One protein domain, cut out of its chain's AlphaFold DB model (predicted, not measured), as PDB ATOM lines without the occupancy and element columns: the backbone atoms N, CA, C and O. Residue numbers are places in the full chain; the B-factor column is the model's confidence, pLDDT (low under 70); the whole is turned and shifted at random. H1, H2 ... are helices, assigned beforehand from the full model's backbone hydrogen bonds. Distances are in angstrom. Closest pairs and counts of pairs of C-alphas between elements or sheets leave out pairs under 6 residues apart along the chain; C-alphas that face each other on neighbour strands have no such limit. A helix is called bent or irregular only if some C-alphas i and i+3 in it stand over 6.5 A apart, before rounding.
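This is residues 2 to 77 of the 108 residues of an uncharacterized protein of Ascaris lumbricoides (UniProt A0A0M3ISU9). The long helix H5 ends a loose string of helices, with short H4 packed on its first half and residues 70 to 77 sticking out. H3, H2 and H1 are strung out, H1 and H2 as a loose V. The printed part has 76 residues, five named helices, H1 to H5, and no named strand: all helix, loose, radius of gyration of the C-alphas 16.2 A, spans 46 by 31 by 24 A.

H5, residues 59 to 75, touches H4, residues 53 to 56, with residues 62 to 66 alone; the closest C-alphas, of Ile 54 and Trp 62, are 5.5 A apart. H3, residues 39 to 44, is close to H4 but not clearly touching, the closest C-alphas, of Phe 44 and Leu 56, being 8.0 A apart. H2, residues 25 to 31, is apart from H3. H1, residues 13 to 21, is close to H2 but not clearly touching, the closest C-alphas, of Phe 20 and Leu 28, being 7.2 A apart. Every O i to N i+4 pair is within hydrogen-bond range in H5, 2 of 5 in H1, 1 of 3 in H2 and 1 of 2 in H3; H4 is too short; O i to N i+3 pairs: 2 of 6 in H1, 3 of 4 in H2.

H5 runs 24.7 A, from C-alpha 59 at (88.568, 13.706, 2.920) to C-alpha 75 at (113.016, 15.985, 0.012). H1, 14.7 A, is only just irregular: C-alphas 14 and 17 are 7.0 A apart.

The C-alphas farthest apart, of Gly 10 and Gly 77, are 50.2 A apart. The printed part has no cut and no long link between helices. Residues 2 to 32 and 37 have pLDDT under 70.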
ATOM      1  N   SER A   2      76.297  20.938  14.423       39.66
ATOM      2  CA  SER A   2      75.666  20.410  13.206       39.66
ATOM      3  C   SER A   2      75.717  21.539  12.152       39.66
ATOM      4  O   SER A   2      75.063  22.548  12.365       39.66
ATOM      5  N   TYR A   3      76.481  21.426  11.055       37.56
ATOM      6  CA  TYR A   3      76.474  22.458   9.986       37.56
ATOM      7  C   TYR A   3      76.675  21.895   8.568       37.56
ATOM      8  O   TYR A   3      77.136  22.595   7.674       37.56
ATOM      9  N   LEU A   4      76.365  20.616   8.350       45.25
ATOM     10  CA  LEU A   4      76.449  19.994   7.018       45.25
ATOM     11  C   LEU A   4      75.096  19.483   6.497       45.25
ATOM     12  O   LEU A   4      75.014  19.098   5.337       45.25
ATOM     13  N   GLY A   5      74.040  19.514   7.320       35.19
ATOM     14  CA  GLY A   5      72.706  19.025   6.945       35.19
ATOM     15  C   GLY A   5      71.812  20.054   6.247       35.19
ATOM     16  O   GLY A   5      71.019  19.683   5.387       35.19
ATOM     17  N   ASP A   6      71.973  21.346   6.549       44.12
ATOM     18  CA  ASP A   6      70.962  22.354   6.182       44.12
ATOM     19  C   ASP A   6      71.222  23.048   4.835       44.12
ATOM     20  O   ASP A   6      70.362  23.758   4.319       44.12
ATOM     21  N   THR A   7      72.393  22.844   4.223       53.19
ATOM     22  CA  THR A   7      72.769  23.550   2.983       53.19
ATOM     23  C   THR A   7      72.066  22.986   1.742       53.19
ATOM     24  O   THR A   7      71.855  23.717   0.777       53.19
ATOM     25  N   PHE A   8      71.675  21.706   1.760       45.72
ATOM     26  CA  PHE A   8      71.120  21.005   0.591       45.72
ATOM     27  C   PHE A   8      69.649  20.586   0.740       45.72
ATOM     28  O   PHE A   8      69.024  20.191  -0.245       45.72
ATOM     29  N   ALA A   9      69.063  20.693   1.935       40.66
ATOM     30  CA  ALA A   9      67.668  20.338   2.162       40.66
ATOM     31  C   ALA A   9      66.729  21.459   1.672       40.66
ATOM     32  O   ALA A   9      66.504  22.454   2.356       40.66
ATOM     33  N   GLY A  10      66.174  21.297   0.467       48.59
ATOM     34  CA  GLY A  10      64.999  22.056   0.011       48.59
ATOM     35  C   GLY A  10      65.251  23.278  -0.877       48.59
ATOM     36  O   GLY A  10      64.303  24.009  -1.156       48.59
ATOM     37  N   ARG A  11      66.479  23.514  -1.362       48.44
ATOM     38  CA  ARG A  11      66.759  24.622  -2.296       48.44
ATOM     39  C   ARG A  11      66.900  24.119  -3.742       48.44
ATOM     40  O   ARG A  11      67.668  23.188  -3.974       48.44
ATOM     41  N   PRO A  12      66.188  24.712  -4.722       44.59
ATOM     42  CA  PRO A  12      66.322  24.333  -6.126       44.59
ATOM     43  C   PRO A  12      67.726  24.663  -6.661       44.59
ATOM     44  O   PRO A  12      68.339  25.657  -6.268       44.59
ATOM     45  N   MET A  13      68.213  23.830  -7.587       47.09
ATOM     46  CA  MET A  13      69.573  23.817  -8.164       47.09
ATOM     47  C   MET A  13      70.069  25.176  -8.716       47.09
ATOM     48  O   MET A  13      71.267  25.369  -8.898       47.09
ATOM     49  N   SER A  14      69.179  26.145  -8.955       48.72
ATOM     50  CA  SER A  14      69.504  27.478  -9.484       48.72
ATOM     51  C   SER A  14      70.286  28.383  -8.520       48.72
ATOM     52  O   SER A  14      70.910  29.333  -8.974       48.72
ATOM     53  N   TYR A  15      70.299  28.094  -7.213       45.34
ATOM     54  CA  TYR A  15      70.981  28.914  -6.188       45.34
ATOM     55  C   TYR A  15      72.424  28.478  -5.882       45.34
ATOM     56  O   TYR A  15      73.084  29.021  -4.990       45.34
ATOM     57  N   LEU A  16      72.934  27.489  -6.620       52.03
ATOM     58  CA  LEU A  16      74.303  27.002  -6.466       52.03
ATOM     59  C   LEU A  16      75.331  28.095  -6.831       52.03
ATOM     60  O   LEU A  16      76.379  28.183  -6.200       52.03
ATOM     61  N   GLY A  17      75.005  28.966  -7.797       52.12
ATOM     62  CA  GLY A  17      75.890  30.037  -8.279       52.12
ATOM     63  C   GLY A  17      76.262  31.065  -7.205       52.12
ATOM     64  O   GLY A  17      77.443  31.349  -7.006       52.12
ATOM     65  N   ASP A  18      75.279  31.547  -6.444       52.47
ATOM     66  CA  ASP A  18      75.487  32.596  -5.432       52.47
ATOM     67  C   ASP A  18      76.262  32.079  -4.209       52.47
ATOM     68  O   ASP A  18      77.028  32.808  -3.578       52.47
ATOM     69  N   THR A  19      76.121  30.785  -3.904       56.00
ATOM     70  CA  THR A  19      76.815  30.120  -2.787       56.00
ATOM     71  C   THR A  19      78.316  29.959  -3.056       56.00
ATOM     72  O   THR A  19      79.126  29.969  -2.124       56.00
ATOM     73  N   PHE A  20      78.698  29.834  -4.329       54.34
ATOM     74  CA  PHE A  20      80.092  29.724  -4.753       54.34
ATOM     75  C   PHE A  20      80.748  31.076  -5.041       54.34
ATOM     76  O   PHE A  20      81.949  31.209  -4.821       54.34
ATOM     77  N   ALA A  21      79.976  32.087  -5.455       58.12
ATOM     78  CA  ALA A  21      80.486  33.414  -5.809       58.12
ATOM     79  C   ALA A  21      81.181  34.157  -4.649       58.12
ATOM     80  O   ALA A  21      82.040  35.004  -4.888       58.12
ATOM     81  N   GLY A  22      80.846  33.837  -3.394       59.59
ATOM     82  CA  GLY A  22      81.432  34.467  -2.202       59.59
ATOM     83  C   GLY A  22      82.553  33.677  -1.519       59.59
ATOM     84  O   GLY A  22      83.112  34.154  -0.531       59.59
ATOM     85  N   ARG A  23      82.874  32.460  -1.983       58.19
ATOM     86  CA  ARG A  23      83.887  31.610  -1.339       58.19
ATOM     87  C   ARG A  23      85.222  31.704  -2.080       58.19
ATOM     88  O   ARG A  23      85.237  31.648  -3.307       58.19
ATOM     89  N   PRO A  24      86.361  31.793  -1.367       57.16
ATOM     90  CA  PRO A  24      87.667  31.701  -2.007       57.16
ATOM     91  C   PRO A  24      87.766  30.397  -2.803       57.16
ATOM     92  O   PRO A  24      87.343  29.347  -2.315       57.16
ATOM     93  N   MET A  25      88.368  30.442  -3.995       56.62
ATOM     94  CA  MET A  25      88.518  29.282  -4.891       56.62
ATOM     95  C   MET A  25      89.135  28.051  -4.194       56.62
ATOM     96  O   MET A  25      88.850  26.913  -4.559       56.62
ATOM     97  N   SER A  26      89.932  28.260  -3.141       55.34
ATOM     98  CA  SER A  26      90.472  27.191  -2.295       55.34
ATOM     99  C   SER A  26      89.395  26.342  -1.605       55.34
ATOM    100  O   SER A  26      89.562  25.131  -1.527       55.34
ATOM    101  N   TYR A  27      88.278  26.934  -1.164       55.31
ATOM    102  CA  TYR A  27      87.150  26.213  -0.550       55.31
ATOM    103  C   TYR A  27      86.313  25.445  -1.578       55.31
ATOM    104  O   TYR A  27      85.703  24.422  -1.265       55.31
ATOM    105  N   LEU A  28      86.293  25.928  -2.819       61.31
ATOM    106  CA  LEU A  28      85.662  25.222  -3.926       61.31
ATOM    107  C   LEU A  28      86.469  23.977  -4.322       61.31
ATOM    108  O   LEU A  28      85.889  22.954  -4.680       61.31
ATOM    109  N   GLY A  29      87.796  24.041  -4.175       62.25
ATOM    110  CA  GLY A  29      88.706  22.919  -4.397       62.25
ATOM    111  C   GLY A  29      88.332  21.678  -3.590       62.25
ATOM    112  O   GLY A  29      88.242  20.602  -4.168       62.25
ATOM    113  N   ASP A  30      88.027  21.827  -2.297       64.62
ATOM    114  CA  ASP A  30      87.606  20.701  -1.447       64.62
ATOM    115  C   ASP A  30      86.219  20.159  -1.839       64.62
ATOM    116  O   ASP A  30      85.979  18.956  -1.763       64.62
ATOM    117  N   THR A  31      85.329  21.025  -2.337       63.00
ATOM    118  CA  THR A  31      83.981  20.635  -2.799       63.00
ATOM    119  C   THR A  31      84.036  19.743  -4.048       63.00
ATOM    120  O   THR A  31      83.181  18.881  -4.231       63.00
ATOM    121  N   PHE A  32      85.066  19.909  -4.885       65.75
ATOM    122  CA  PHE A  32      85.299  19.100  -6.088       65.75
ATOM    123  C   PHE A  32      86.461  18.101  -5.954       65.75
ATOM    124  O   PHE A  32      86.821  17.450  -6.932       65.75
ATOM    125  N   ALA A  33      87.049  17.950  -4.764       71.00
ATOM    126  CA  ALA A  33      88.167  17.033  -4.526       71.00
ATOM    127  C   ALA A  33      87.740  15.559  -4.362       71.00
ATOM    128  O   ALA A  33      88.599  14.686  -4.221       71.00
ATOM    129  N   GLY A  34      86.433  15.277  -4.359       72.69
ATOM    130  CA  GLY A  34      85.886  13.927  -4.211       72.69
ATOM    131  C   GLY A  34      86.250  12.991  -5.369       72.69
ATOM    132  O   GLY A  34      86.428  13.411  -6.514       72.69
ATOM    133  N   ARG A  35      86.344  11.689  -5.076       80.56
ATOM    134  CA  ARG A  35      86.576  10.635  -6.077       80.56
ATOM    135  C   ARG A  35      85.229  10.103  -6.580       80.56
ATOM    136  O   ARG A  35      84.353   9.823  -5.762       80.56
ATOM    137  N   PRO A  36      85.035   9.921  -7.898       71.75
ATOM    138  CA  PRO A  36      83.793   9.362  -8.414       71.75
ATOM    139  C   PRO A  36      83.623   7.916  -7.937       71.75
ATOM    140  O   PRO A  36      84.478   7.066  -8.176       71.75
ATOM    141  N   MET A  37      82.485   7.623  -7.310       66.88
ATOM    142  CA  MET A  37      82.086   6.271  -6.900       66.88
ATOM    143  C   MET A  37      81.514   5.485  -8.088       66.88
ATOM    144  O   MET A  37      80.393   4.986  -8.043       66.88
ATOM    145  N   SER A  38      82.251   5.432  -9.201       75.00
ATOM    146  CA  SER A  38      81.837   4.639 -10.360       75.00
ATOM    147  C   SER A  38      82.213   3.168 -10.172       75.00
ATOM    148  O   SER A  38      83.141   2.838  -9.433       75.00
ATOM    149  N   TYR A  39      81.522   2.276 -10.884       76.75
ATOM    150  CA  TYR A  39      81.781   0.834 -10.825       76.75
ATOM    151  C   TYR A  39      83.251   0.483 -11.116       76.75
ATOM    152  O   TYR A  39      83.835  -0.361 -10.440       76.75
ATOM    153  N   LEU A  40      83.883   1.197 -12.058       78.88
ATOM    154  CA  LEU A  40      85.302   1.023 -12.384       78.88
ATOM    155  C   LEU A  40      86.222   1.351 -11.198       78.88
ATOM    156  O   LEU A  40      87.177   0.620 -10.957       78.88
ATOM    157  N   TYR A  41      85.930   2.407 -10.430       73.69
ATOM    158  CA  TYR A  41      86.690   2.727  -9.213       73.69
ATOM    159  C   TYR A  41      86.406   1.732  -8.088       73.69
ATOM    160  O   TYR A  41      87.319   1.373  -7.343       73.69
ATOM    161  N   GLY A  42      85.175   1.218  -8.025       78.69
ATOM    162  CA  GLY A  42      84.776   0.177  -7.088       78.69
ATOM    163  C   GLY A  42      85.624  -1.092  -7.192       78.69
ATOM    164  O   GLY A  42      85.818  -1.755  -6.177       78.69
ATOM    165  N   ILE A  43      86.158  -1.441  -8.366       84.81
ATOM    166  CA  ILE A  43      87.053  -2.605  -8.518       84.81
ATOM    167  C   ILE A  43      88.301  -2.446  -7.637       84.81
ATOM    168  O   ILE A  43      88.736  -3.405  -7.004       84.81
ATOM    169  N   PHE A  44      88.842  -1.231  -7.546       80.69
ATOM    170  CA  PHE A  44      90.061  -0.948  -6.788       80.69
ATOM    171  C   PHE A  44      89.816  -0.693  -5.295       80.69
ATOM    172  O   PHE A  44      90.752  -0.787  -4.509       80.69
ATOM    173  N   THR A  45      88.581  -0.374  -4.895       81.25
ATOM    174  CA  THR A  45      88.208  -0.141  -3.487       81.25
ATOM    175  C   THR A  45      87.394  -1.281  -2.880       81.25
ATOM    176  O   THR A  45      86.838  -1.122  -1.800       81.25
ATOM    177  N   HIS A  46      87.264  -2.425  -3.562       82.81
ATOM    178  CA  HIS A  46      86.348  -3.502  -3.156       82.81
ATOM    179  C   HIS A  46      84.909  -3.004  -2.922       82.81
ATOM    180  O   HIS A  46      84.223  -3.436  -1.998       82.81
ATOM    181  N   HIS A  47      84.473  -2.057  -3.756       78.31
ATOM    182  CA  HIS A  47      83.168  -1.394  -3.700       78.31
ATOM    183  C   HIS A  47      82.915  -0.649  -2.378       78.31
ATOM    184  O   HIS A  47      81.769  -0.368  -2.030       78.31
ATOM    185  N   GLN A  48      83.979  -0.294  -1.650       81.31
ATOM    186  CA  GLN A  48      83.882   0.557  -0.470       81.31
ATOM    187  C   GLN A  48      83.827   2.039  -0.865       81.31
ATOM    188  O   GLN A  48      84.441   2.436  -1.864       81.31
ATOM    189  N   PRO A  49      83.110   2.860  -0.072       72.94
ATOM    190  CA  PRO A  49      82.946   4.292  -0.324       72.94
ATOM    191  C   PRO A  49      84.240   5.103  -0.140       72.94
ATOM    192  O   PRO A  49      84.337   6.233  -0.619       72.94
ATOM    193  N   ASP A  50      85.235   4.545   0.552       80.31
ATOM    194  CA  ASP A  50      86.554   5.149   0.718       80.31
ATOM    195  C   ASP A  50      87.640   4.110   0.442       80.31
ATOM    196  O   ASP A  50      87.560   2.975   0.914       80.31
ATOM    197  N   GLY A  51      88.637   4.493  -0.351       83.69
ATOM    198  CA  GLY A  51      89.782   3.652  -0.675       83.69
ATOM    199  C   GLY A  51      91.027   4.006   0.134       83.69
ATOM    200  O   GLY A  51      91.006   4.796   1.082       83.69
ATOM    201  N   ASP A  52      92.155   3.430  -0.271       84.75
ATOM    202  CA  ASP A  52      93.465   3.679   0.329       84.75
ATOM    203  C   ASP A  52      94.398   4.484  -0.582       84.75
ATOM    204  O   ASP A  52      94.199   4.633  -1.790       84.75
ATOM    205  N   GLY A  53      95.455   5.023   0.027       86.69
ATOM    206  CA  GLY A  53      96.464   5.808  -0.674       86.69
ATOM    207  C   GLY A  53      95.937   7.134  -1.231       86.69
ATOM    208  O   GLY A  53      94.780   7.512  -1.080       86.69
ATOM    209  N   ILE A  54      96.799   7.866  -1.926       88.75
ATOM    210  CA  ILE A  54      96.500   9.235  -2.391       88.75
ATOM    211  C   ILE A  54      95.486   9.240  -3.552       88.75
ATOM    212  O   ILE A  54      94.840  10.253  -3.834       88.75
ATOM    213  N   ILE A  55      95.359   8.117  -4.262       86.38
ATOM    214  CA  ILE A  55      94.528   8.016  -5.467       86.38
ATOM    215  C   ILE A  55      93.088   7.623  -5.143       86.38
ATOM    216  O   ILE A  55      92.196   8.049  -5.862       86.38
ATOM    217  N   LEU A  56      92.835   6.844  -4.091       86.88
ATOM    218  CA  LEU A  56      91.493   6.310  -3.830       86.88
ATOM    219  C   LEU A  56      90.909   6.750  -2.486       86.88
ATOM    220  O   LEU A  56      89.701   6.632  -2.307       86.88
ATOM    221  N   SER A  57      91.726   7.281  -1.570       87.50
ATOM    222  CA  SER A  57      91.202   7.868  -0.335       87.50
ATOM    223  C   SER A  57      90.516   9.213  -0.572       87.50
ATOM    224  O   SER A  57      90.793   9.917  -1.551       87.50
ATOM    225  N   GLN A  58      89.641   9.577   0.363       83.44
ATOM    226  CA  GLN A  58      88.903  10.834   0.384       83.44
ATOM    227  C   GLN A  58      89.121  11.612   1.695       83.44
ATOM    228  O   GLN A  58      89.714  11.120   2.660       83.44
ATOM    229  N   ASN A  59      88.633  12.855   1.727       83.94
ATOM    230  CA  ASN A  59      88.568  13.706   2.920       83.94
ATOM    231  C   ASN A  59      89.926  13.857   3.640       83.94
ATOM    232  O   ASN A  59      90.973  14.038   3.014       83.94
ATOM    233  N   GLU A  60      89.925  13.806   4.973       86.69
ATOM    234  CA  GLU A  60      91.117  14.010   5.796       86.69
ATOM    235  C   GLU A  60      92.224  12.999   5.491       86.69
ATOM    236  O   GLU A  60      93.399  13.370   5.474       86.69
ATOM    237  N   LYS A  61      91.870  11.743   5.201       87.50
ATOM    238  CA  LYS A  61      92.829  10.681   4.870       87.50
ATOM    239  C   LYS A  61      93.633  11.045   3.624       87.50
ATOM    240  O   LYS A  61      94.867  11.014   3.655       87.50
ATOM    241  N   TRP A  62      92.948  11.506   2.579       88.19
ATOM    242  CA  TRP A  62      93.581  12.001   1.359       88.19
ATOM    243  C   TRP A  62      94.477  13.213   1.618       88.19
ATOM    244  O   TRP A  62      95.625  13.247   1.166       88.19
ATOM    245  N   ILE A  63      93.993  14.191   2.391       88.69
ATOM    246  CA  ILE A  63      94.744  15.415   2.704       88.69
ATOM    247  C   ILE A  63      96.059  15.078   3.416       88.69
ATOM    248  O   ILE A  63      97.119  15.581   3.026       88.69
ATOM    249  N   HIS A  64      96.015  14.220   4.437       91.75
ATOM    250  CA  HIS A  64      97.200  13.829   5.201       91.75
ATOM    251  C   HIS A  64      98.207  13.072   4.335       91.75
ATOM    252  O   HIS A  64      99.384  13.440   4.297       91.75
ATOM    253  N   GLN A  65      97.749  12.068   3.583       93.06
ATOM    254  CA  GLN A  65      98.619  11.261   2.724       93.06
ATOM    255  C   GLN A  65      99.241  12.094   1.598       93.06
ATOM    256  O   GLN A  65     100.439  11.980   1.332       93.06
ATOM    257  N   ARG A  66      98.470  12.997   0.981       92.19
ATOM    258  CA  ARG A  66      98.971  13.918  -0.046       92.19
ATOM    259  C   ARG A  66     100.027  14.867   0.515       92.19
ATOM    260  O   ARG A  66     101.076  15.034  -0.102       92.19
ATOM    261  N   ARG A  67      99.786  15.487   1.677       93.75
ATOM    262  CA  ARG A  67     100.762  16.390   2.318       93.75
ATOM    263  C   ARG A  67     102.050  15.661   2.682       93.75
ATOM    264  O   ARG A  67     103.133  16.204   2.466       93.75
ATOM    265  N   PHE A  68     101.932  14.444   3.207       95.25
ATOM    266  CA  PHE A  68     103.076  13.596   3.511       95.25
ATOM    267  C   PHE A  68     103.887  13.285   2.247       95.25
ATOM    268  O   PHE A  68     105.074  13.594   2.195       95.25
ATOM    269  N   ALA A  69     103.250  12.778   1.192       94.38
ATOM    270  CA  ALA A  69     103.951  12.429  -0.042       94.38
ATOM    271  C   ALA A  69     104.589  13.634  -0.739       94.38
ATOM    272  O   ALA A  69     105.726  13.539  -1.187       94.38
ATOM    273  N   LEU A  70     103.915  14.789  -0.782       93.25
ATOM    274  CA  LEU A  70     104.493  16.009  -1.359       93.25
ATOM    275  C   LEU A  70     105.740  16.476  -0.599       93.25
ATOM    276  O   LEU A  70     106.694  16.942  -1.222       93.25
ATOM    277  N   ARG A  71     105.758  16.329   0.733       94.38
ATOM    278  CA  ARG A  71     106.953  16.607   1.540       94.38
ATOM    279  C   ARG A  71     108.100  15.689   1.127       94.38
ATOM    280  O   ARG A  71     109.167  16.175   0.774       94.38
ATOM    281  N   ILE A  72     107.832  14.388   1.076       92.94
ATOM    282  CA  ILE A  72     108.811  13.371   0.691       92.94
ATOM    283  C   ILE A  72     109.331  13.592  -0.736       92.94
ATOM    284  O   ILE A  72     110.534  13.522  -0.968       92.94
ATOM    285  N   PHE A  73     108.471  13.934  -1.699       91.44
ATOM    286  CA  PHE A  73     108.903  14.241  -3.065       91.44
ATOM    287  C   PHE A  73     109.828  15.455  -3.134       91.44
ATOM    288  O   PHE A  73     110.831  15.419  -3.848       91.44
ATOM    289  N   ARG A  74     109.544  16.507  -2.360       91.00
ATOM    290  CA  ARG A  74     110.428  17.673  -2.268       91.00
ATOM    291  C   ARG A  74     111.788  17.305  -1.669       91.00
ATOM    292  O   ARG A  74     112.814  17.770  -2.168       91.00
ATOM    293  N   ASP A  75     111.794  16.455  -0.648       89.75
ATOM    294  CA  ASP A  75     113.016  15.985   0.012       89.75
ATOM    295  C   ASP A  75     113.831  15.059  -0.911       89.75
ATOM    296  O   ASP A  75     115.055  15.155  -0.968       89.75
ATOM    297  N   PHE A  76     113.163  14.255  -1.746       85.00
ATOM    298  CA  PHE A  76     113.804  13.469  -2.806       85.00
ATOM    299  C   PHE A  76     114.406  14.306  -3.942       85.00
ATOM    300  O   PHE A  76     115.143  13.761  -4.774       85.00
ATOM    301  N   GLY A  77     114.125  15.612  -3.970       86.44
ATOM    302  CA  GLY A  77     114.630  16.546  -4.969       86.44
ATOM    303  C   GLY A  77     113.718  16.721  -6.179       86.44
ATOM    304  O   GLY A  77     114.182  17.236  -7.193       86.44
TER     305      GLY A  77